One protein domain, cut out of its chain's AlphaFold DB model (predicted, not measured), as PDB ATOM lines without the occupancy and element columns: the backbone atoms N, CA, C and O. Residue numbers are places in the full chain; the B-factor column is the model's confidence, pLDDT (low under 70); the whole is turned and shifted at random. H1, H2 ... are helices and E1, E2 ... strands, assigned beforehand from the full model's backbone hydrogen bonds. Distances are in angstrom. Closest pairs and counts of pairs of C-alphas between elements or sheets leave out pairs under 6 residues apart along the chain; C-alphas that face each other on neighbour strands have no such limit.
ATOM      1  N   LEU A   7      -8.731 -27.512   5.598       91.31
ATOM      2  CA  LEU A   7      -9.253 -28.595   6.439       91.31
ATOM      3  C   LEU A   7      -9.518 -29.887   5.641       91.31
ATOM      4  O   LEU A   7      -9.103 -30.945   6.110       91.31
ATOM      5  N   PRO A   8     -10.164 -29.847   4.458       91.00
ATOM      6  CA  PRO A   8     -10.293 -31.029   3.609       91.00
ATOM      7  C   PRO A   8      -8.956 -31.626   3.159       91.00
ATOM      8  O   PRO A   8      -8.832 -32.846   3.149       91.00
ATOM      9  N   LEU A   9      -7.969 -30.792   2.808       88.38
ATOM     10  CA  LEU A   9      -6.639 -31.264   2.407       88.38
ATOM     11  C   LEU A   9      -5.884 -31.896   3.580       88.38
ATOM     12  O   LEU A   9      -5.385 -33.009   3.456       88.38
ATOM     13  N   ALA A  10      -5.881 -31.246   4.743       88.88
ATOM     14  CA  ALA A  10      -5.265 -31.778   5.955       88.88
ATOM     15  C   ALA A  10      -5.918 -33.098   6.402       88.88
ATOM     16  O   ALA A  10      -5.231 -34.013   6.843       88.88
ATOM     17  N   ALA A  11      -7.239 -33.242   6.235       89.38
ATOM     18  CA  ALA A  11      -7.942 -34.494   6.524       89.38
ATOM     19  C   ALA A  11      -7.536 -35.655   5.594       89.38
ATOM     20  O   ALA A  11      -7.749 -36.811   5.949       89.38
ATOM     21  N   LYS A  12      -6.961 -35.352   4.424       88.50
ATOM     22  CA  LYS A  12      -6.411 -36.321   3.466       88.50
ATOM     23  C   LYS A  12      -4.886 -36.457   3.572       88.50
ATOM     24  O   LYS A  12      -4.265 -36.926   2.626       88.50
ATOM     25  N   ASP A  13      -4.279 -36.009   4.673       86.69
ATOM     26  CA  ASP A  13      -2.818 -35.969   4.855       86.69
ATOM     27  C   ASP A  13      -2.086 -35.240   3.711       86.69
ATOM     28  O   ASP A  13      -1.005 -35.624   3.268       86.69
ATOM     29  N   TRP A  14      -2.720 -34.185   3.188       86.88
ATOM     30  CA  TRP A  14      -2.226 -33.401   2.056       86.88
ATOM     31  C   TRP A  14      -2.073 -34.180   0.746       86.88
ATOM     32  O   TRP A  14      -1.387 -33.723  -0.165       86.88
ATOM     33  N   MET A  15      -2.730 -35.332   0.629       83.69
ATOM     34  CA  MET A  15      -2.744 -36.130  -0.590       83.69
ATOM     35  C   MET A  15      -3.906 -35.714  -1.493       83.69
ATOM     36  O   MET A  15      -5.067 -35.663  -1.069       83.69
ATOM     37  N   GLU A  16      -3.604 -35.464  -2.762       80.44
ATOM     38  CA  GLU A  16      -4.592 -35.187  -3.801       80.44
ATOM     39  C   GLU A  16      -4.386 -36.124  -4.998       80.44
ATOM     40  O   GLU A  16      -3.268 -36.537  -5.292       80.44
ATOM     41  N   GLU A  17      -5.475 -36.516  -5.663       78.06
ATOM     42  CA  GLU A  17      -5.396 -37.340  -6.872       78.06
ATOM     43  C   GLU A  17      -5.043 -36.438  -8.057       78.06
ATOM     44  O   GLU A  17      -5.867 -35.634  -8.493       78.06
ATOM     45  N   ALA A  18      -3.830 -36.578  -8.585       71.44
ATOM     46  CA  ALA A  18      -3.447 -36.016  -9.871       71.44
ATOM     47  C   ALA A  18      -3.675 -37.053 -10.975       71.44
ATOM     48  O   ALA A  18      -3.645 -38.258 -10.724       71.44
ATOM     49  N   ILE A  19      -3.906 -36.591 -12.198       70.06
ATOM     50  CA  ILE A  19      -3.987 -37.459 -13.373       70.06
ATOM     51  C   ILE A  19      -2.620 -37.416 -14.051       70.06
ATOM     52  O   ILE A  19      -2.129 -36.332 -14.364       70.06
ATOM     53  N   ASP A  20      -1.988 -38.575 -14.220       66.56
ATOM     54  CA  ASP A  20      -0.736 -38.679 -14.968       66.56
ATOM     55  C   ASP A  20      -0.973 -38.558 -16.484       66.56
ATOM     56  O   ASP A  20      -2.106 -38.485 -16.966       66.56
ATOM     57  N   ALA A  21       0.112 -38.521 -17.259       57.19
ATOM     58  CA  ALA A  21       0.031 -38.455 -18.718       57.19
ATOM     59  C   ALA A  21      -0.705 -39.663 -19.339       57.19
ATOM     60  O   ALA A  21      -1.216 -39.556 -20.452       57.19
ATOM     61  N   ASP A  22      -0.801 -40.774 -18.604       64.62
ATOM     62  CA  ASP A  22      -1.449 -42.022 -19.008       64.62
ATOM     63  C   ASP A  22      -2.933 -42.085 -18.584       64.62
ATOM     64  O   ASP A  22      -3.620 -43.081 -18.825       64.62
ATOM     65  N   GLY A  23      -3.457 -41.021 -17.961       66.50
ATOM     66  CA  GLY A  23      -4.844 -40.939 -17.501       66.50
ATOM     67  C   GLY A  23      -5.113 -41.661 -16.176       66.50
ATOM     68  O   GLY A  23      -6.270 -41.735 -15.748       66.50
ATOM     69  N   ASN A  24      -4.083 -42.177 -15.501       73.25
ATOM     70  CA  ASN A  24      -4.213 -42.830 -14.207       73.25
ATOM     71  C   ASN A  24      -4.200 -41.813 -13.070       73.25
ATOM     72  O   ASN A  24      -3.533 -40.781 -13.104       73.25
ATOM     73  N   LYS A  25      -4.919 -42.155 -12.005       74.50
ATOM     74  CA  LYS A  25      -4.958 -41.374 -10.773       74.50
ATOM     75  C   LYS A  25      -3.739 -41.698  -9.917       74.50
ATOM     76  O   LYS A  25      -3.640 -42.799  -9.374       74.50
ATOM     77  N   VAL A  26      -2.839 -40.736  -9.770       75.31
ATOM     78  CA  VAL A  26      -1.646 -40.833  -8.930       75.31
ATOM     79  C   VAL A  26      -1.814 -39.919  -7.715       75.31
ATOM     80  O   VAL A  26      -2.132 -38.741  -7.876       75.31
ATOM     81  N   PRO A  27      -1.606 -40.419  -6.485       75.25
ATOM     82  CA  PRO A  27      -1.656 -39.577  -5.300       75.25
ATOM     83  C   PRO A  27      -0.400 -38.691  -5.226       75.25
ATOM     84  O   PRO A  27       0.722 -39.195  -5.186       75.25
ATOM     85  N   VAL A  28      -0.588 -37.373  -5.186       78.62
ATOM     86  CA  VAL A  28       0.474 -36.364  -5.056       78.62
ATOM     87  C   VAL A  28       0.337 -35.670  -3.708       78.62
ATOM     88  O   VAL A  28      -0.749 -35.229  -3.333       78.62
ATOM     89  N   LYS A  29       1.446 -35.577  -2.968       84.19
ATOM     90  CA  LYS A  29       1.496 -34.852  -1.695       84.19
ATOM     91  C   LYS A  29       1.720 -33.366  -1.959       84.19
ATOM     92  O   LYS A  29       2.743 -33.000  -2.528       84.19
ATOM     93  N   ARG A  30       0.793 -32.525  -1.508       87.31
ATOM     94  CA  ARG A  30       0.858 -31.065  -1.639       87.31
ATOM     95  C   ARG A  30       1.515 -30.450  -0.411       87.31
ATOM     96  O   ARG A  30       1.160 -30.812   0.710       87.31
ATOM     97  N   LYS A  31       2.428 -29.495  -0.580       91.50
ATOM     98  CA  LYS A  31       2.908 -28.684   0.547       91.50
ATOM     99  C   LYS A  31       2.153 -27.364   0.625       91.50
ATOM    100  O   LYS A  31       1.828 -26.765  -0.397       91.50
ATOM    101  N   LEU A  32       1.882 -26.913   1.850       94.81
ATOM    102  CA  LEU A  32       1.291 -25.606   2.121       94.81
ATOM    103  C   LEU A  32       2.379 -24.599   2.502       94.81
ATOM    104  O   LEU A  32       3.067 -24.796   3.500       94.81
ATOM    105  N   PHE A  33       2.434 -23.482   1.780       96.38
ATOM    106  CA  PHE A  33       3.262 -22.320   2.095       96.38
ATOM    107  C   PHE A  33       2.377 -21.144   2.501       96.38
ATOM    108  O   PHE A  33       1.449 -20.781   1.771       96.38
ATOM    109  N   THR A  34       2.620 -20.535   3.664       96.19
ATOM    110  CA  THR A  34       1.807 -19.398   4.115       96.19
ATOM    111  C   THR A  34       2.512 -18.451   5.077       96.19
ATOM    112  O   THR A  34       3.318 -18.863   5.902       96.19
ATOM    113  N   ASN A  35       2.153 -17.168   5.027       94.75
ATOM    114  CA  ASN A  35       2.567 -16.161   6.009       94.75
ATOM    115  C   ASN A  35       1.523 -15.945   7.131       94.75
ATOM    116  O   ASN A  35       1.674 -15.039   7.956       94.75
ATOM    117  N   ILE A  36       0.438 -16.732   7.163       91.38
ATOM    118  CA  ILE A  36      -0.648 -16.556   8.134       91.38
ATOM    119  C   ILE A  36      -0.155 -16.894   9.543       91.38
ATOM    120  O   ILE A  36       0.116 -18.041   9.897       91.38
ATOM    121  N   ASN A  37      -0.126 -15.878  10.397       88.00
ATOM    122  CA  ASN A  37       0.231 -16.047  11.797       88.00
ATOM    123  C   ASN A  37      -0.882 -16.753  12.583       88.00
ATOM    124  O   ASN A  37      -2.051 -16.383  12.497       88.00
ATOM    125  N   GLY A  38      -0.509 -17.736  13.407       84.88
ATOM    126  CA  GLY A  38      -1.445 -18.450  14.282       84.88
ATOM    127  C   GLY A  38      -2.224 -19.583  13.609       84.88
ATOM    128  O   GLY A  38      -3.202 -20.059  14.189       84.88
ATOM    129  N   LEU A  39      -1.817 -20.014  12.410       89.06
ATOM    130  CA  LEU A  39      -2.266 -21.268  11.807       89.06
ATOM    131  C   LEU A  39      -1.556 -22.455  12.480       89.06
ATOM    132  O   LEU A  39      -0.348 -22.412  12.691       89.06
ATOM    133  N   LEU A  40      -2.308 -23.499  12.828       89.00
ATOM    134  CA  LEU A  40      -1.812 -24.687  13.540       89.00
ATOM    135  C   LEU A  40      -1.683 -25.928  12.647       89.00
ATOM    136  O   LEU A  40      -1.245 -26.974  13.115       89.00
ATOM    137  N   LEU A  41      -2.083 -25.829  11.379       89.19
ATOM    138  CA  LEU A  41      -1.861 -26.883  10.386       89.19
ATOM    139  C   LEU A  41      -0.375 -26.972  10.024       89.19
ATOM    140  O   LEU A  41       0.338 -25.980  10.157       89.19
ATOM    141  N   GLU A  42       0.082 -28.124   9.538       89.75
ATOM    142  CA  GLU A  42       1.433 -28.259   8.986       89.75
ATOM    143  C   GLU A  42       1.588 -27.330   7.773       89.75
ATOM    144  O   GLU A  42       0.796 -27.389   6.832       89.75
ATOM    145  N   HIS A  43       2.557 -26.418   7.834       92.25
ATOM    146  CA  HIS A  43       2.863 -25.483   6.759       92.25
ATOM    147  C   HIS A  43       4.305 -25.000   6.853       92.25
ATOM    148  O   HIS A  43       4.892 -24.946   7.937       92.25
ATOM    149  N   GLU A  44       4.840 -24.586   5.714       93.69
ATOM    150  CA  GLU A  44       6.079 -23.834   5.621       93.69
ATOM    151  C   GLU A  44       5.762 -22.336   5.655       93.69
ATOM    152  O   GLU A  44       4.830 -21.858   4.997       93.69
ATOM    153  N   LYS A  45       6.495 -21.589   6.482       93.75
ATOM    154  CA  LYS A  45       6.311 -20.143   6.571       93.75
ATOM    155  C   LYS A  45       7.096 -19.448   5.476       93.75
ATOM    156  O   LYS A  45       8.277 -19.719   5.326       93.75
ATOM    157  N   ILE A  46       6.432 -18.522   4.797       95.31
ATOM    158  CA  ILE A  46       7.033 -17.671   3.768       95.31
ATOM    159  C   ILE A  46       6.798 -16.204   4.106       95.31
ATOM    160  O   ILE A  46       5.800 -15.866   4.752       95.31
ATOM    161  N   ASP A  47       7.691 -15.333   3.658       94.62
ATOM    162  CA  ASP A  47       7.536 -13.885   3.761       94.62
ATOM    163  C   ASP A  47       7.306 -13.205   2.395       94.62
ATOM    164  O   ASP A  47       6.952 -13.842   1.400       94.62
ATOM    165  N   ALA A  48       7.396 -11.873   2.366       94.12
ATOM    166  CA  ALA A  48       7.171 -11.099   1.150       94.12
ATOM    167  C   ALA A  48       8.255 -11.343   0.085       94.12
ATOM    168  O   ALA A  48       7.920 -11.383  -1.100       94.12
ATOM    169  N   ASP A  49       9.509 -11.534   0.490       92.81
ATOM    170  CA  ASP A  49      10.635 -11.748  -0.422       92.81
ATOM    171  C   ASP A  49      10.601 -13.173  -0.985       92.81
ATOM    172  O   ASP A  49      10.877 -13.397  -2.168       92.81
ATOM    173  N   ASP A  50      10.174 -14.138  -0.170       93.81
ATOM    174  CA  ASP A  50       9.885 -15.495  -0.627       93.81
ATOM    175  C   ASP A  50       8.752 -15.502  -1.651       93.81
ATOM    176  O   ASP A  50       8.883 -16.129  -2.704       93.81
ATOM    177  N   LEU A  51       7.662 -14.760  -1.401       95.31
ATOM    178  CA  LEU A  51       6.581 -14.643  -2.378       95.31
ATOM    179  C   LEU A  51       7.062 -13.964  -3.661       95.31
ATOM    180  O   LEU A  51       6.668 -14.379  -4.741       95.31
ATOM    181  N   MET A  52       7.946 -12.969  -3.595       91.81
ATOM    182  CA  MET A  52       8.529 -12.363  -4.799       91.81
ATOM    183  C   MET A  52       9.367 -13.345  -5.627       91.81
ATOM    184  O   MET A  52       9.539 -13.124  -6.823       91.81
ATOM    185  N   ARG A  53       9.818 -14.451  -5.032       90.56
ATOM    186  CA  ARG A  53      10.604 -15.508  -5.681       90.56
ATOM    187  C   ARG A  53       9.867 -16.843  -5.759       90.56
ATOM    188  O   ARG A  53      10.497 -17.861  -6.008       90.56
ATOM    189  N   TRP A  54       8.539 -16.856  -5.593       92.81
ATOM    190  CA  TRP A  54       7.750 -18.098  -5.525       92.81
ATOM    191  C   TRP A  54       8.050 -19.068  -6.673       92.81
ATOM    192  O   TRP A  54       8.216 -20.263  -6.461       92.81
ATOM    193  N   HIS A  55       8.182 -18.520  -7.878       87.31
ATOM    194  CA  HIS A  55       8.463 -19.239  -9.112       87.31
ATOM    195  C   HIS A  55       9.826 -19.953  -9.136       87.31
ATOM    196  O   HIS A  55      10.042 -20.787 -10.000       87.31
ATOM    197  N   GLU A  56      10.742 -19.656  -8.212       86.62
ATOM    198  CA  GLU A  56      12.074 -20.271  -8.145       86.62
ATOM    199  C   GLU A  56      12.103 -21.523  -7.259       86.62
ATOM    200  O   GLU A  56      12.906 -22.427  -7.487       86.62
ATOM    201  N   TRP A  57      11.244 -21.585  -6.239       85.12
ATOM    202  CA  TRP A  57      11.309 -22.618  -5.198       85.12
ATOM    203  C   TRP A  57      10.049 -23.478  -5.088       85.12
ATOM    204  O   TRP A  57      10.118 -24.579  -4.534       85.12
ATOM    205  N   VAL A  58       8.906 -23.007  -5.596       85.81
ATOM    206  CA  VAL A  58       7.654 -23.769  -5.565       85.81
ATOM    207  C   VAL A  58       7.787 -25.040  -6.402       85.81
ATOM    208  O   VAL A  58       8.418 -25.033  -7.463       85.81
ATOM    209  N   LYS A  59       7.169 -26.136  -5.956       85.38
ATOM    210  CA  LYS A  59       7.108 -27.373  -6.735       85.38
ATOM    211  C   LYS A  59       5.729 -27.553  -7.366       85.38
ATOM    212  O   LYS A  59       4.734 -27.037  -6.847       85.38
ATOM    213  N   PRO A  60       5.636 -28.306  -8.476       81.62
ATOM    214  CA  PRO A  60       4.350 -28.680  -9.044       81.62
ATOM    215  C   PRO A  60       3.435 -29.332  -7.999       81.62
ATOM    216  O   PRO A  60       3.869 -30.187  -7.227       81.62
ATOM    217  N   GLY A  61       2.168 -28.924  -7.976       82.06
ATOM    218  CA  GLY A  61       1.182 -29.389  -7.002       82.06
ATOM    219  C   GLY A  61       1.214 -28.672  -5.651       82.06
ATOM    220  O   GLY A  61       0.362 -28.954  -4.815       82.06
ATOM    221  N   ASP A  62       2.127 -27.739  -5.387       88.19
ATOM    222  CA  ASP A  62       2.130 -27.023  -4.106       88.19
ATOM    223  C   ASP A  62       0.976 -26.008  -3.985       88.19
ATOM    224  O   ASP A  62       0.305 -25.640  -4.956       88.19
ATOM    225  N   LEU A  63       0.700 -25.591  -2.747       94.25
ATOM    226  CA  LEU A  63      -0.356 -24.645  -2.396       94.25
ATOM    227  C   LEU A  63       0.239 -23.439  -1.665       94.25
ATOM    228  O   LEU A  63       0.811 -23.577  -0.583       94.25
ATOM    229  N   ILE A  64       0.026 -22.241  -2.205       96.56
ATOM    230  CA  ILE A  64       0.459 -20.983  -1.590       96.56
ATOM    231  C   ILE A  64      -0.758 -20.223  -1.060       96.56
ATOM    232  O   ILE A  64      -1.718 -19.955  -1.784       96.56
ATOM    233  N   VAL A  65      -0.721 -19.831   0.212       96.94
ATOM    234  CA  VAL A  65      -1.748 -18.997   0.845       96.94
ATOM    235  C   VAL A  65      -1.094 -17.772   1.465       96.94
ATOM    236  O   VAL A  65      -0.411 -17.887   2.480       96.94
ATOM    237  N   PHE A  66      -1.333 -16.588   0.907       96.94
ATOM    238  CA  PHE A  66      -0.626 -15.379   1.328       96.94
ATOM    239  C   PHE A  66      -1.573 -14.265   1.765       96.94
ATOM    240  O   PHE A  66      -2.413 -13.813   0.989       96.94
ATOM    241  N   ASP A  67      -1.425 -13.817   3.007       95.56
ATOM    242  CA  ASP A  67      -2.152 -12.707   3.612       95.56
ATOM    243  C   ASP A  67      -1.460 -11.359   3.395       95.56
ATOM    244  O   ASP A  67      -0.234 -11.265   3.364       95.56
ATOM    245  N   GLU A  68      -2.264 -10.306   3.263       94.81
ATOM    246  CA  GLU A  68      -1.827  -8.943   2.944       94.81
ATOM    247  C   GLU A  68      -0.911  -8.873   1.708       94.81
ATOM    248  O   GLU A  68       0.144  -8.229   1.712       94.81
ATOM    249  N   VAL A  69      -1.338  -9.523   0.621       96.38
ATOM    250  CA  VAL A  69      -0.559  -9.662  -0.623       96.38
ATOM    251  C   VAL A  69      -0.196  -8.325  -1.291       96.38
ATOM    252  O   VAL A  69       0.738  -8.258  -2.083       96.38
ATOM    253  N   GLN A  70      -0.875  -7.226  -0.947       94.62
ATOM    254  CA  GLN A  70      -0.503  -5.896  -1.436       94.62
ATOM    255  C   GLN A  70       0.876  -5.425  -0.949       94.62
ATOM    256  O   GLN A  70       1.384  -4.439  -1.471       94.62
ATOM    257  N   LYS A  71       1.470  -6.090   0.054       92.56
ATOM    258  CA  LYS A  71       2.836  -5.802   0.503       92.56
ATOM    259  C   LYS A  71       3.872  -6.200  -0.565       92.56
ATOM    260  O   LYS A  71       4.554  -5.299  -1.041       92.56
ATOM    261  N   PRO A  72       3.982  -7.481  -0.975       94.19
ATOM    262  CA  PRO A  72       4.894  -7.883  -2.051       94.19
ATOM    263  C   PRO A  72       4.412  -7.457  -3.442       94.19
ATOM    264  O   PRO A  72       5.224  -7.099  -4.288       94.19
ATOM    265  N   TRP A  73       3.097  -7.454  -3.693       94.94
ATOM    266  CA  TRP A  73       2.527  -7.170  -5.017       94.94
ATOM    267  C   TRP A  73       1.590  -5.956  -5.004       94.94
ATOM    268  O   TRP A  73       0.382  -6.096  -5.244       94.94
ATOM    269  N   PRO A  74       2.121  -4.750  -4.729       94.56
ATOM    270  CA  PRO A  74       1.320  -3.537  -4.672       94.56
ATOM    271  C   PRO A  74       0.762  -3.163  -6.046       94.56
ATOM    272  O   PRO A  74       1.217  -3.627  -7.096       94.56
ATOM    273  N   LEU A  75      -0.219  -2.264  -6.048       93.19
ATOM    274  CA  LEU A  75      -0.695  -1.632  -7.270       93.19
ATOM    275  C   LEU A  75       0.454  -0.891  -7.977       93.19
ATOM    276  O   LEU A  75       1.044   0.041  -7.431       93.19
ATOM    277  N   THR A  76       0.736  -1.274  -9.222       88.44
ATOM    278  CA  THR A  76       1.747  -0.632 -10.069       88.44
ATOM    279  C   THR A  76       1.110   0.269 -11.127       88.44
ATOM    280  O   THR A  76      -0.031   0.063 -11.544       88.44
ATOM    281  N   GLY A  77       1.866   1.266 -11.598       85.19
ATOM    282  CA  GLY A  77       1.465   2.103 -12.732       85.19
ATOM    283  C   GLY A  77       1.356   1.304 -14.037       85.19
ATOM    284  O   GLY A  77       2.038   0.296 -14.206       85.19
ATOM    285  N   ALA A  78       0.518   1.774 -14.968       76.69
ATOM    286  CA  ALA A  78       0.177   1.057 -16.204       76.69
ATOM    287  C   ALA A  78       1.373   0.777 -17.136       76.69
ATOM    288  O   ALA A  78       1.345  -0.208 -17.862       76.69
ATOM    289  N   ASN A  79       2.417   1.611 -17.084       78.50
ATOM    290  CA  ASN A  79       3.582   1.526 -17.973       78.50
ATOM    291  C   ASN A  79       4.813   0.890 -17.306       78.50
ATOM    292  O   ASN A  79       5.909   0.976 -17.853       78.50
ATOM    293  N   LYS A  80       4.674   0.316 -16.103       84.81
ATOM    294  CA  LYS A  80       5.783  -0.393 -15.454       84.81
ATOM    295  C   LYS A  80       5.841  -1.835 -15.945       84.81
ATOM    296  O   LYS A  80       4.811  -2.513 -15.987       84.81
ATOM    297  N   GLU A  81       7.051  -2.283 -16.261       87.00
ATOM    298  CA  GLU A  81       7.334  -3.689 -16.525       87.00
ATOM    299  C   GLU A  81       6.913  -4.539 -15.322       87.00
ATOM    300  O   GLU A  81       7.074  -4.139 -14.164       87.00
ATOM    301  N   GLN A  82       6.285  -5.677 -15.610       88.88
ATOM    302  CA  GLN A  82       5.779  -6.568 -14.579       88.88
ATOM    303  C   GLN A  82       6.926  -7.424 -14.033       88.88
ATOM    304  O   GLN A  82       7.679  -7.988 -14.825       88.88
ATOM    305  N   PRO A  83       7.055  -7.567 -12.702       89.19
ATOM    306  CA  PRO A  83       7.989  -8.513 -12.111       89.19
ATOM    307  C   PRO A  83       7.772  -9.927 -12.651       89.19
ATOM    308  O   PRO A  83       6.627 -10.353 -12.829       89.19
ATOM    309  N   LYS A  84       8.862 -10.684 -12.816       88.50
ATOM    310  CA  LYS A  84       8.816 -12.062 -13.321       88.50
ATOM    311  C   LYS A  84       7.865 -12.952 -12.514       88.50
ATOM    312  O   LYS A  84       7.085 -13.713 -13.071       88.50
ATOM    313  N   CYS A  85       7.846 -12.796 -11.193       89.75
ATOM    314  CA  CYS A  85       6.927 -13.536 -10.335       89.75
ATOM    315  C   CYS A  85       5.447 -13.287 -10.655       89.75
ATOM    316  O   CYS A  85       4.629 -14.157 -10.397       89.75
ATOM    317  N   ILE A  86       5.078 -12.141 -11.231       92.25
ATOM    318  CA  ILE A  86       3.702 -11.867 -11.653       92.25
ATOM    319  C   ILE A  86       3.432 -12.448 -13.041       92.25
ATOM    320  O   ILE A  86       2.343 -12.969 -13.262       92.25
ATOM    321  N   THR A  87       4.398 -12.409 -13.961       90.50
ATOM    322  CA  THR A  87       4.232 -13.004 -15.299       90.50
ATOM    323  C   THR A  87       4.139 -14.530 -15.243       90.50
ATOM    324  O   THR A  87       3.313 -15.117 -15.931       90.50
ATOM    325  N   GLU A  88       4.895 -15.188 -14.357       89.69
ATOM    326  CA  GLU A  88       4.825 -16.650 -14.157       89.69
ATOM    327  C   GLU A  88       3.467 -17.114 -13.583       89.69
ATOM    328  O   GLU A  88       3.106 -18.290 -13.659       89.69
ATOM    329  N   LEU A  89       2.641 -16.199 -13.051       91.75
ATOM    330  CA  LEU A  89       1.273 -16.535 -12.636       91.75
ATOM    331  C   LEU A  89       0.374 -16.882 -13.825       91.75
ATOM    332  O   LEU A  89      -0.716 -17.405 -13.620       91.75
ATOM    333  N   GLU A  90       0.767 -16.624 -15.067       88.06
ATOM    334  CA  GLU A  90      -0.022 -17.049 -16.225       88.06
ATOM    335  C   GLU A  90       0.031 -18.572 -16.423       88.06
ATOM    336  O   GLU A  90      -0.950 -19.176 -16.855       88.06
ATOM    337  N   THR A  91       1.135 -19.214 -16.027       85.50
ATOM    338  CA  THR A  91       1.414 -20.637 -16.286       85.50
ATOM    339  C   THR A  91       1.306 -21.524 -15.044       85.50
ATOM    340  O   THR A  91       1.298 -22.747 -15.181       85.50
ATOM    341  N   HIS A  92       1.137 -20.954 -13.841       84.75
ATOM    342  CA  HIS A  92       1.078 -21.703 -12.569       84.75
ATOM    343  C   HIS A  92       0.127 -22.920 -12.585       84.75
ATOM    344  O   HIS A  92       0.437 -23.964 -12.007       84.75
ATOM    345  N   ARG A  93      -1.009 -22.824 -13.295       83.31
ATOM    346  CA  ARG A  93      -2.000 -23.911 -13.394       83.31
ATOM    347  C   ARG A  93      -1.519 -25.120 -14.189       83.31
ATOM    348  O   ARG A  93      -1.993 -26.217 -13.918       83.31
ATOM    349  N   HIS A  94      -0.596 -24.951 -15.136       81.50
ATOM    350  CA  HIS A  94      -0.014 -26.082 -15.869       81.50
ATOM    351  C   HIS A  94       0.801 -26.988 -14.940       81.50
ATOM    352  O   HIS A  94       0.847 -28.197 -15.141       81.50
ATOM    353  N   TYR A  95       1.364 -26.411 -13.878       77.56
ATOM    354  CA  TYR A  95       2.111 -27.125 -12.848       77.56
ATOM    355  C   TYR A  95       1.232 -27.549 -11.660       77.56
ATOM    356  O   TYR A  95       1.750 -28.034 -10.659       77.56
ATOM    357  N   GLY A  96      -0.090 -27.348 -11.724       81.94
ATOM    358  CA  GLY A  96      -1.002 -27.664 -10.618       81.94
ATOM    359  C   GLY A  96      -0.735 -26.859  -9.341       81.94
ATOM    360  O   GLY A  96      -1.097 -27.298  -8.252       81.94
ATOM    361  N   ILE A  97      -0.068 -25.709  -9.455       88.88
ATOM    362  CA  ILE A  97       0.183 -24.821  -8.320       88.88
ATOM    363  C   ILE A  97      -1.103 -24.047  -8.059       88.88
ATOM    364  O   ILE A  97      -1.648 -23.432  -8.974       88.88
ATOM    365  N   ASP A  98      -1.576 -24.042  -6.815       92.69
ATOM    366  CA  ASP A  98      -2.741 -23.248  -6.420       92.69
ATOM    367  C   ASP A  98      -2.323 -22.074  -5.542       92.69
ATOM    368  O   ASP A  98      -1.497 -22.209  -4.638       92.69
ATOM    369  N   MET A  99      -2.939 -20.913  -5.775       95.00
ATOM    370  CA  MET A  99      -2.681 -19.708  -4.990       95.00
ATOM    371  C   MET A  99      -3.960 -19.099  -4.426       95.00
ATOM    372  O   MET A  99      -4.893 -18.752  -5.155       95.00
ATOM    373  N   HIS A 100      -3.980 -18.890  -3.111       95.81
ATOM    374  CA  HIS A 100      -5.011 -18.126  -2.419       95.81
ATOM    375  C   HIS A 100      -4.419 -16.857  -1.820       95.81
ATOM    376  O   HIS A 100      -3.756 -16.880  -0.785       95.81
ATOM    377  N   LEU A 101      -4.715 -15.732  -2.461       96.44
ATOM    378  CA  LEU A 101      -4.235 -14.422  -2.046       96.44
ATOM    379  C   LEU A 101      -5.312 -13.723  -1.211       96.44
ATOM    380  O   LEU A 101      -6.470 -13.639  -1.629       96.44
ATOM    381  N   LEU A 102      -4.944 -13.225  -0.033       95.81
ATOM    382  CA  LEU A 102      -5.821 -12.441   0.825       95.81
ATOM    383  C   LEU A 102      -5.382 -10.976   0.808       95.81
ATOM    384  O   LEU A 102      -4.201 -10.638   0.880       95.81
ATOM    385  N   THR A 103      -6.367 -10.094   0.690       95.75
ATOM    386  CA  THR A 103      -6.174  -8.648   0.749       95.75
ATOM    387  C   THR A 103      -7.428  -7.986   1.300       95.75
ATOM    388  O   THR A 103      -8.536  -8.523   1.192       95.75
ATOM    389  N   GLN A 104      -7.263  -6.797   1.871       92.69
ATOM    390  CA  GLN A 104      -8.377  -5.978   2.342       92.69
ATOM    391  C   GLN A 104      -9.236  -5.461   1.182       92.69
ATOM    392  O   GLN A 104     -10.460  -5.385   1.305       92.69
ATOM    393  N   HIS A 105      -8.610  -5.111   0.053       92.94
ATOM    394  CA  HIS A 105      -9.315  -4.595  -1.114       92.94
ATOM    395  C   HIS A 105      -8.580  -4.946  -2.418       92.94
ATOM    396  O   HIS A 105      -7.376  -4.712  -2.519       92.94
ATOM    397  N   PRO A 106      -9.283  -5.424  -3.465       93.56
ATOM    398  CA  PRO A 106      -8.652  -5.871  -4.710       93.56
ATOM    399  C   PRO A 106      -7.938  -4.761  -5.493       93.56
ATOM    400  O   PRO A 106      -7.125  -5.049  -6.358       93.56
ATOM    401  N   MET A 107      -8.226  -3.488  -5.219       93.25
ATOM    402  CA  MET A 107      -7.510  -2.365  -5.850       93.25
ATOM    403  C   MET A 107      -6.176  -2.009  -5.184       93.25
ATOM    404  O   MET A 107      -5.499  -1.108  -5.663       93.25
ATOM    405  N   LEU A 108      -5.795  -2.681  -4.096       94.12
ATOM    406  CA  LEU A 108      -4.484  -2.483  -3.468       94.12
ATOM    407  C   LEU A 108      -3.386  -3.317  -4.134       94.12
ATOM    408  O   LEU A 108      -2.206  -3.046  -3.931       94.12
ATOM    409  N   ILE A 109      -3.778  -4.323  -4.913       94.69
ATOM    410  CA  ILE A 109      -2.875  -5.297  -5.516       94.69
ATOM    411  C   ILE A 109      -2.654  -4.992  -6.995       94.69
ATOM    412  O   ILE A 109      -3.440  -4.281  -7.631       94.69
ATOM    413  N   ASN A 110      -1.587  -5.553  -7.556       94.44
ATOM    414  CA  ASN A 110      -1.252  -5.387  -8.963       94.44
ATOM    415  C   ASN A 110      -2.425  -5.767  -9.895       94.44
ATOM    416  O   ASN A 110      -3.065  -6.815  -9.759       94.44
ATOM    417  N   ALA A 111      -2.698  -4.909 -10.882       92.75
ATOM    418  CA  ALA A 111      -3.813  -5.069 -11.806       92.75
ATOM    419  C   ALA A 111      -3.719  -6.322 -12.695       92.75
ATOM    420  O   ALA A 111      -4.766  -6.777 -13.160       92.75
ATOM    421  N   ALA A 112      -2.520  -6.860 -12.943       92.62
ATOM    422  CA  ALA A 112      -2.323  -8.119 -13.665       92.62
ATOM    423  C   ALA A 112      -2.882  -9.302 -12.860       92.62
ATOM    424  O   ALA A 112      -3.706 -10.061 -13.363       92.62
ATOM    425  N   ILE A 113      -2.570  -9.368 -11.566       94.00
ATOM    426  CA  ILE A 113      -3.068 -10.408 -10.651       94.00
ATOM    427  C   ILE A 113      -4.599 -10.390 -10.591       94.00
ATOM    428  O   ILE A 113      -5.247 -11.429 -10.692       94.00
ATOM    429  N   VAL A 114      -5.195  -9.197 -10.497       94.06
ATOM    430  CA  VAL A 114      -6.659  -9.011 -10.514       94.06
ATOM    431  C   VAL A 114      -7.298  -9.590 -11.783       94.06
ATOM    432  O   VAL A 114      -8.433 -10.055 -11.726       94.06
ATOM    433  N   ARG A 115      -6.605  -9.536 -12.928       91.94
ATOM    434  CA  ARG A 115      -7.092 -10.079 -14.208       91.94
ATOM    435  C   ARG A 115      -6.927 -11.599 -14.299       91.94
ATOM    436  O   ARG A 115      -7.773 -12.236 -14.910       91.94
ATOM    437  N   LEU A 116      -5.874 -12.155 -13.699       93.19
ATOM    438  CA  LEU A 116      -5.582 -13.595 -13.713       93.19
ATOM    439  C   LEU A 116      -6.415 -14.390 -12.699       93.19
ATOM    440  O   LEU A 116      -6.699 -15.570 -12.897       93.19
ATOM    441  N   ALA A 117      -6.817 -13.755 -11.600       93.81
ATOM    442  CA  ALA A 117      -7.580 -14.411 -10.549       93.81
ATOM    443  C   ALA A 117      -8.992 -14.808 -11.025       93.81
ATOM    444  O   ALA A 117      -9.879 -13.970 -11.198       93.81
ATOM    445  N   GLY A 118      -9.207 -16.117 -11.177       91.62
ATOM    446  CA  GLY A 118     -10.468 -16.691 -11.663       91.62
ATOM    447  C   GLY A 118     -11.585 -16.817 -10.622       91.62
ATOM    448  O   GLY A 118     -12.697 -17.188 -10.970       91.62
ATOM    449  N   GLN A 119     -11.320 -16.548  -9.341       92.69
ATOM    450  CA  GLN A 119     -12.349 -16.559  -8.296       92.69
ATOM    451  C   GLN A 119     -12.093 -15.465  -7.271       92.69
ATOM    452  O   GLN A 119     -10.964 -15.247  -6.834       92.69
ATOM    453  N   HIS A 120     -13.167 -14.814  -6.831       95.25
ATOM    454  CA  HIS A 120     -13.120 -13.814  -5.774       95.25
ATOM    455  C   HIS A 120     -14.165 -14.122  -4.708       95.25
ATOM    456  O   HIS A 120     -15.360 -14.202  -4.983       95.25
ATOM    457  N   PHE A 121     -13.695 -14.249  -3.468       94.38
ATOM    458  CA  PHE A 121     -14.523 -14.374  -2.275       94.38
ATOM    459  C   PHE A 121     -14.408 -13.101  -1.437       94.38
ATOM    460  O   PHE A 121     -13.351 -12.827  -0.873       94.38
ATOM    461  N   HIS A 122     -15.498 -12.350  -1.302       94.56
ATOM    462  CA  HIS A 122     -15.550 -11.194  -0.409       94.56
ATOM    463  C   HIS A 122     -16.347 -11.530   0.850       94.56
ATOM    464  O   HIS A 122     -17.530 -11.873   0.784       94.56
ATOM    465  N   VAL A 123     -15.703 -11.415   2.012       91.81
ATOM    466  CA  VAL A 123     -16.312 -11.725   3.311       91.81
ATOM    467  C   VAL A 123     -16.740 -10.436   4.002       91.81
ATOM    468  O   VAL A 123     -15.913  -9.683   4.508       91.81
ATOM    469  N   ARG A 124     -18.052 -10.206   4.098       90.00
ATOM    470  CA  ARG A 124     -18.622  -9.033   4.769       90.00
ATOM    471  C   ARG A 124     -19.230  -9.415   6.113       90.00
ATOM    472  O   ARG A 124     -20.214 -10.148   6.165       90.00
ATOM    473  N   LYS A 125     -18.700  -8.879   7.212       85.50
ATOM    474  CA  LYS A 125     -19.306  -9.044   8.546       85.50
ATOM    475  C   LYS A 125     -20.528  -8.139   8.704       85.50
ATOM    476  O   LYS A 125     -20.517  -6.990   8.266       85.50
ATOM    477  N   LEU A 126     -21.577  -8.648   9.353       77.88
ATOM    478  CA  LEU A 126     -22.742  -7.841   9.721       77.88
ATOM    479  C   LEU A 126     -22.504  -7.222  11.110       77.88
ATOM    480  O   LEU A 126     -22.738  -7.865  12.136       77.88
ATOM    481  N   GLY A 127     -21.970  -5.999  11.147       72.81
ATOM    482  CA  GLY A 127     -21.565  -5.339  12.394       72.81
ATOM    483  C   GLY A 127     -20.540  -6.164  13.184       72.81
ATOM    484  O   GLY A 127     -19.663  -6.801  12.605       72.81
ATOM    485  N   ASN A 128     -20.674  -6.207  14.514       67.38
ATOM    486  CA  ASN A 128     -19.799  -6.985  15.406       67.38
ATOM    487  C   ASN A 128     -20.312  -8.424  15.676       67.38
ATOM    488  O   ASN A 128     -20.163  -8.998  16.767       67.38
ATOM    489  N   SER A 129     -21.015  -8.999  14.699       70.88
ATOM    490  CA  SER A 129     -21.598 -10.336  14.794       70.88
ATOM    491  C   SER A 129     -20.594 -11.439  14.440       70.88
ATOM    492  O   SER A 129     -19.613 -11.216  13.737       70.88
ATOM    493  N   ARG A 130     -20.854 -12.666  14.918       73.50
ATOM    494  CA  ARG A 130     -20.131 -13.875  14.463       73.50
ATOM    495  C   ARG A 130     -20.581 -14.341  13.073       73.50
ATOM    496  O   ARG A 130     -19.974 -15.249  12.513       73.50
ATOM    497  N   PHE A 131     -21.653 -13.747  12.559       83.81
ATOM    498  CA  PHE A 131     -22.180 -14.008  11.232       83.81
ATOM    499  C   PHE A 131     -21.535 -13.058  10.219       83.81
ATOM    500  O   PHE A 131     -21.438 -11.849  10.450       83.81
ATOM    501  N   ALA A 132     -21.118 -13.615   9.091       89.81
ATOM    502  CA  ALA A 132     -20.702 -12.867   7.919       89.81
ATOM    503  C   ALA A 132     -21.474 -13.364   6.696       89.81
ATOM    504  O   ALA A 132     -22.101 -14.418   6.719       89.81
ATOM    505  N   THR A 133     -21.413 -12.605   5.618       91.94
ATOM    506  CA  THR A 133     -21.939 -12.991   4.315       91.94
ATOM    507  C   THR A 133     -20.761 -13.114   3.367       91.94
ATOM    508  O   THR A 133     -19.946 -12.195   3.284       91.94
ATOM    509  N   ILE A 134     -20.668 -14.242   2.673       93.00
ATOM    510  CA  ILE A 134     -19.687 -14.457   1.613       93.00
ATOM    511  C   ILE A 134     -20.367 -14.146   0.287       93.00
ATOM    512  O   ILE A 134     -21.426 -14.701  -0.018       93.00
ATOM    513  N   TYR A 135     -19.746 -13.255  -0.473       94.69
ATOM    514  CA  TYR A 135     -20.087 -12.964  -1.856       94.69
ATOM    515  C   TYR A 135     -19.042 -13.613  -2.763       94.69
ATOM    516  O   TYR A 135     -17.847 -13.521  -2.475       94.69
ATOM    517  N   GLU A 136     -19.495 -14.287  -3.816       94.62
ATOM    518  CA  GLU A 136     -18.644 -15.041  -4.745       94.62
ATOM    519  C   GLU A 136     -18.791 -14.464  -6.170       94.62
ATOM    520  O   GLU A 136     -19.904 -14.132  -6.598       94.62
ATOM    521  N   TRP A 137     -17.667 -14.326  -6.885       94.81
ATOM    522  CA  TRP A 137     -17.586 -13.931  -8.300       94.81
ATOM    523  C   TRP A 137     -16.606 -14.843  -9.059       94.81
ATOM    524  O   TRP A 137     -15.578 -15.222  -8.496       94.81
ATOM    525  N   ASP A 138     -16.887 -15.125 -10.337       91.81
ATOM    526  CA  ASP A 138     -16.036 -15.920 -11.257       91.81
ATOM    527  C   ASP A 138     -14.845 -15.115 -11.820       91.81
ATOM    528  O   ASP A 138     -14.231 -15.450 -12.827       91.81
ATOM    529  N   GLY A 139     -14.540 -13.995 -11.172       92.12
ATOM    530  CA  GLY A 139     -13.466 -13.073 -11.500       92.12
ATOM    531  C   GLY A 139     -13.451 -11.933 -10.489       92.12
ATOM    532  O   GLY A 139     -14.429 -11.689  -9.771       92.12
ATOM    533  N   VAL A 140     -12.338 -11.214 -10.384       93.50
ATOM    534  CA  VAL A 140     -12.198 -10.201  -9.334       93.50
ATOM    535  C   VAL A 140     -13.052  -8.962  -9.615       93.50
ATOM    536  O   VAL A 140     -12.727  -8.105 -10.435       93.50
ATOM    537  N   SER A 141     -14.138  -8.818  -8.852       93.44
ATOM    538  CA  SER A 141     -14.896  -7.563  -8.775       93.44
ATOM    539  C   SER A 141     -14.068  -6.430  -8.149       93.44
ATOM    540  O   SER A 141     -13.843  -6.412  -6.941       93.44
ATOM    541  N   ARG A 142     -13.649  -5.456  -8.966       90.56
ATOM    542  CA  ARG A 142     -12.872  -4.277  -8.523       90.56
ATOM    543  C   ARG A 142     -13.671  -3.310  -7.654       90.56
ATOM    544  O   ARG A 142     -13.123  -2.685  -6.757       90.56
ATOM    545  N   THR A 143     -14.956  -3.174  -7.956       88.06
ATOM    546  CA  THR A 143     -15.864  -2.195  -7.345       88.06
ATOM    547  C   THR A 143     -16.710  -2.792  -6.223       88.06
ATOM    548  O   THR A 143     -17.470  -2.071  -5.583       88.06
ATOM    549  N   LEU A 144     -16.608  -4.109  -5.995       87.50
ATOM    550  CA  LEU A 144     -17.366  -4.847  -4.981       87.50
ATOM    551  C   LEU A 144     -18.888  -4.637  -5.087       87.50
ATOM    552  O   LEU A 144     -19.604  -4.643  -4.083       87.50
ATOM    553  N   LEU A 145     -19.414  -4.467  -6.308       88.44
ATOM    554  CA  LEU A 145     -20.859  -4.376  -6.522       88.44
ATOM    555  C   LEU A 145     -21.516  -5.727  -6.215       88.44
ATOM    556  O   LEU A 145     -21.554  -6.627  -7.052       88.44
ATOM    557  N   TYR A 146     -22.095  -5.832  -5.017       88.12
ATOM    558  CA  TYR A 146     -22.746  -7.045  -4.513       88.12
ATOM    559  C   TYR A 146     -23.867  -7.569  -5.410       88.12
ATOM    560  O   TYR A 146     -24.141  -8.759  -5.404       88.12
ATOM    561  N   LYS A 147     -24.519  -6.705  -6.194       87.25
ATOM    562  CA  LYS A 147     -25.566  -7.129  -7.137       87.25
ATOM    563  C   LYS A 147     -25.027  -8.030  -8.259       87.25
ATOM    564  O   LYS A 147     -25.773  -8.828  -8.800       87.25
ATOM    565  N   ASN A 148     -23.739  -7.895  -8.584       88.06
ATOM    566  CA  ASN A 148     -23.075  -8.662  -9.635       88.06
ATOM    567  C   ASN A 148     -22.458  -9.966  -9.096       88.06
ATOM    568  O   ASN A 148     -21.819 -10.681  -9.860       88.06
ATOM    569  N   SER A 149     -22.557 -10.253  -7.789       90.38
ATOM    570  CA  SER A 149     -22.094 -11.539  -7.255       90.38
ATOM    571  C   SER A 149     -23.050 -12.633  -7.703       90.38
ATOM    572  O   SER A 149     -24.254 -12.501  -7.473       90.38
ATOM    573  N   PHE A 150     -22.535 -13.723  -8.265       92.06
ATOM    574  CA  PHE A 150     -23.391 -14.845  -8.652       92.06
ATOM    575  C   PHE A 150     -23.871 -15.634  -7.424       92.06
ATOM    576  O   PHE A 150     -24.917 -16.276  -7.468       92.06
ATOM    577  N   SER A 151     -23.136 -15.578  -6.304       91.94
ATOM    578  CA  SER A 151     -23.534 -16.233  -5.058       91.94
ATOM    579  C   SER A 151     -23.421 -15.322  -3.843       91.94
ATOM    580  O   SER A 151     -22.458 -14.574  -3.681       91.94
ATOM    581  N   LYS A 152     -24.407 -15.448  -2.951       92.75
ATOM    582  CA  LYS A 152     -24.466 -14.793  -1.645       92.75
ATOM    583  C   LYS A 152     -24.855 -15.830  -0.600       92.75
ATOM    584  O   LYS A 152     -25.995 -16.288  -0.575       92.75
ATOM    585  N   LYS A 153     -23.922 -16.181   0.282       91.44
ATOM    586  CA  LYS A 153     -24.124 -17.228   1.292       91.44
ATOM    587  C   LYS A 153     -23.908 -16.664   2.698       91.44
ATOM    588  O   LYS A 153     -22.869 -16.041   2.938       91.44
ATOM    589  N   PRO A 154     -24.845 -16.861   3.643       90.38
ATOM    590  CA  PRO A 154     -24.549 -16.613   5.044       90.38
ATOM    591  C   PRO A 154     -23.466 -17.595   5.496       90.38
ATOM    592  O   PRO A 154     -23.501 -18.782   5.181       90.38
ATOM    593  N   TRP A 155     -22.492 -17.091   6.237       90.56
ATOM    594  CA  TRP A 155     -21.373 -17.859   6.749       90.56
ATOM    595  C   TRP A 155     -21.163 -17.566   8.226       90.56
ATOM    596  O   TRP A 155     -21.256 -16.433   8.707       90.56
ATOM    597  N   ARG A 156     -20.846 -18.621   8.958       87.31
ATOM    598  CA  ARG A 156     -20.430 -18.561  10.347       87.31
ATOM    599  C   ARG A 156     -19.196 -19.427  10.469       87.31
ATOM    600  O   ARG A 156     -19.209 -20.562  10.006       87.31
ATOM    601  N   ARG A 157     -18.180 -18.903  11.149       82.62
ATOM    602  CA  ARG A 157     -16.968 -19.663  11.434       82.62
ATOM    603  C   ARG A 157     -17.311 -20.948  12.192       82.62
ATOM    604  O   ARG A 157     -18.021 -20.916  13.202       82.62
ATOM    605  N   SER A 158     -16.829 -22.064  11.671       85.56
ATOM    606  CA  SER A 158     -16.919 -23.388  12.269       85.56
ATOM    607  C   SER A 158     -15.973 -23.508  13.464       85.56
ATOM    608  O   SER A 158     -14.927 -22.864  13.515       85.56
ATOM    609  N   LYS A 159     -16.325 -24.373  14.424       84.62
ATOM    610  CA  LYS A 159     -15.460 -24.662  15.578       84.62
ATOM    611  C   LYS A 159     -14.125 -25.281  15.149       84.62
ATOM    612  O   LYS A 159     -13.087 -24.842  15.616       84.62
ATOM    613  N   LYS A 160     -14.154 -26.199  14.177       85.31
ATOM    614  CA  LYS A 160     -12.950 -26.827  13.607       85.31
ATOM    615  C   LYS A 160     -11.970 -25.800  13.033       85.31
ATOM    616  O   LYS A 160     -10.770 -25.928  13.214       85.31
ATOM    617  N   ALA A 161     -12.469 -24.747  12.377       84.56
ATOM    618  CA  ALA A 161     -11.609 -23.667  11.892       84.56
ATOM    619  C   ALA A 161     -11.028 -22.800  13.018       84.56
ATOM    620  O   ALA A 161      -9.933 -22.275  12.861       84.56
ATOM    621  N   GLU A 162     -11.746 -22.633  14.133       82.56
ATOM    622  CA  GLU A 162     -11.234 -21.942  15.328       82.56
ATOM    623  C   GLU A 162     -10.178 -22.774  16.070       82.56
ATOM    624  O   GLU A 162      -9.265 -22.208  16.662       82.56
ATOM    625  N   GLU A 163     -10.280 -24.104  16.014       86.06
ATOM    626  CA  GLU A 163      -9.299 -25.023  16.599       86.06
ATOM    627  C   GLU A 163      -7.961 -24.987  15.864       86.06
ATOM    628  O   GLU A 163      -6.931 -25.070  16.517       86.06
ATOM    629  N   VAL A 164      -7.964 -24.831  14.534       85.75
ATOM    630  CA  VAL A 164      -6.735 -24.828  13.718       85.75
ATOM    631  C   VAL A 164      -6.178 -23.432  13.432       85.75
ATOM    632  O   VAL A 164      -5.126 -23.312  12.807       85.75
ATOM    633  N   TYR A 165      -6.871 -22.365  13.840       86.12
ATOM    634  CA  TYR A 165      -6.436 -20.990  13.594       86.12
ATOM    635  C   TYR A 165      -6.824 -20.036  14.723       86.12
ATOM    636  O   TYR A 165      -8.002 -19.870  15.051       86.12
TER     637      TYR A 165
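This is residues 7 to 165 of the 339 residues of the protein "Zot domain-containing protein" of Variovorax sp. Root473 (UniProt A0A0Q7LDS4). A small three-stranded parallel sheet, E3, E4 and E5, sits in the middle, with the short helices H2 to H6 gathered to one side of it and H1 and H7 to the other. A strongly twisted antiparallel sheet, E6, E7 and E8, stands at one end, and the hairpin E1 and E2 sticks out at the opposite end. The 159 printed residues hold seven named helices and eight named strands in the order H1 E1 E2 E3 H2 H3 E4 H4 H5 E5 H6 E6 E7 E8 H7, a mixed class with under half of the residues in named elements. The whole is compact, with a radius of gyration of the C-alphas of 17.0 A, spanning 48 by 46 by 31 A.

Start at E4, residues 63 to 66, the inner strand between E3, residues 32 to 34, and E5, residues 98 to 101. Look for N 33 and O 63 at 2.9 A, and for N 100 and O 64 at 2.8 A. Two strand-helix-strand units, parallel neighbour strands with helices between them, make right-handed crossovers: E3 to E4 by H2, residues 48 to 52, and H3, residues 54 to 57; E4 to E5 by H4, residues 84 to 90, and H5, residues 92 to 95. H2 only grazes this sheet, with residues 48 to 51. H3 and H4 only just touch, with 3 pairs of C-alphas within 8 A, the closest being His 55 and Cys 85 at 6.0 A. H4 touches H6, residues 111 to 116, closest at the C-alphas of Ile 86 and Ile 113, 7.0 A; they run the same way at a shallow tilt of 34 degrees, only just short of steep. H4 and H5 meet only through their link. E6, residues 120 to 125, E7, residues 131 to 137, and E8, residues 151 to 156, form a meander, each strand the antiparallel neighbour of the one before; N 122 and O 135 are 2.9 A apart, N 155 and O 132 2.7 A. E5 and E6 are apart. E1, residues 15 to 19, and E2, residues 25 to 29, form an antiparallel hairpin, with N 18 and O 26 at 2.8 A; E2 runs on into E3 across a break of 2 residues, at 40 degrees. H1, residues 7 to 11, and H7, residues 159 to 164, are close but not clearly touching, the C-alphas of Leu 7 and Ala 161 being 7.7 A apart. Every O i to N i+4 pair is within hydrogen-bond range in H1, H2, H6 and H7, and 1 of 3 in H4, beside 3 of 4 O i to N i+3 pairs; H3 and H5 are too short for an i+4 pair.

Find C-alpha 7 at (-9.253, -28.595, 6.439), where H1 begins. E7 runs 20.1 A from C-alpha 131 at (-22.180, -14.008, 11.232); E6 covers 16.3 A, E8 15.9 A, E1 and E2 12.9 A each, and H4 10.6 A. H7 ends at C-alpha 164, (-6.735, -24.828, 13.718).

The two C-alphas farthest apart are those of Asp 22 and Asn 128, 52.4 A. The printed part has no cut. The long links are E3 to H2, E4 to H4 and E7 to E8; in the first, residues 44 to 45 pair with residues 33 to 34 of E3, parallel. The mean pLDDT of the printed part is 88.2, and residues 20 to 23 and 128 are under 70.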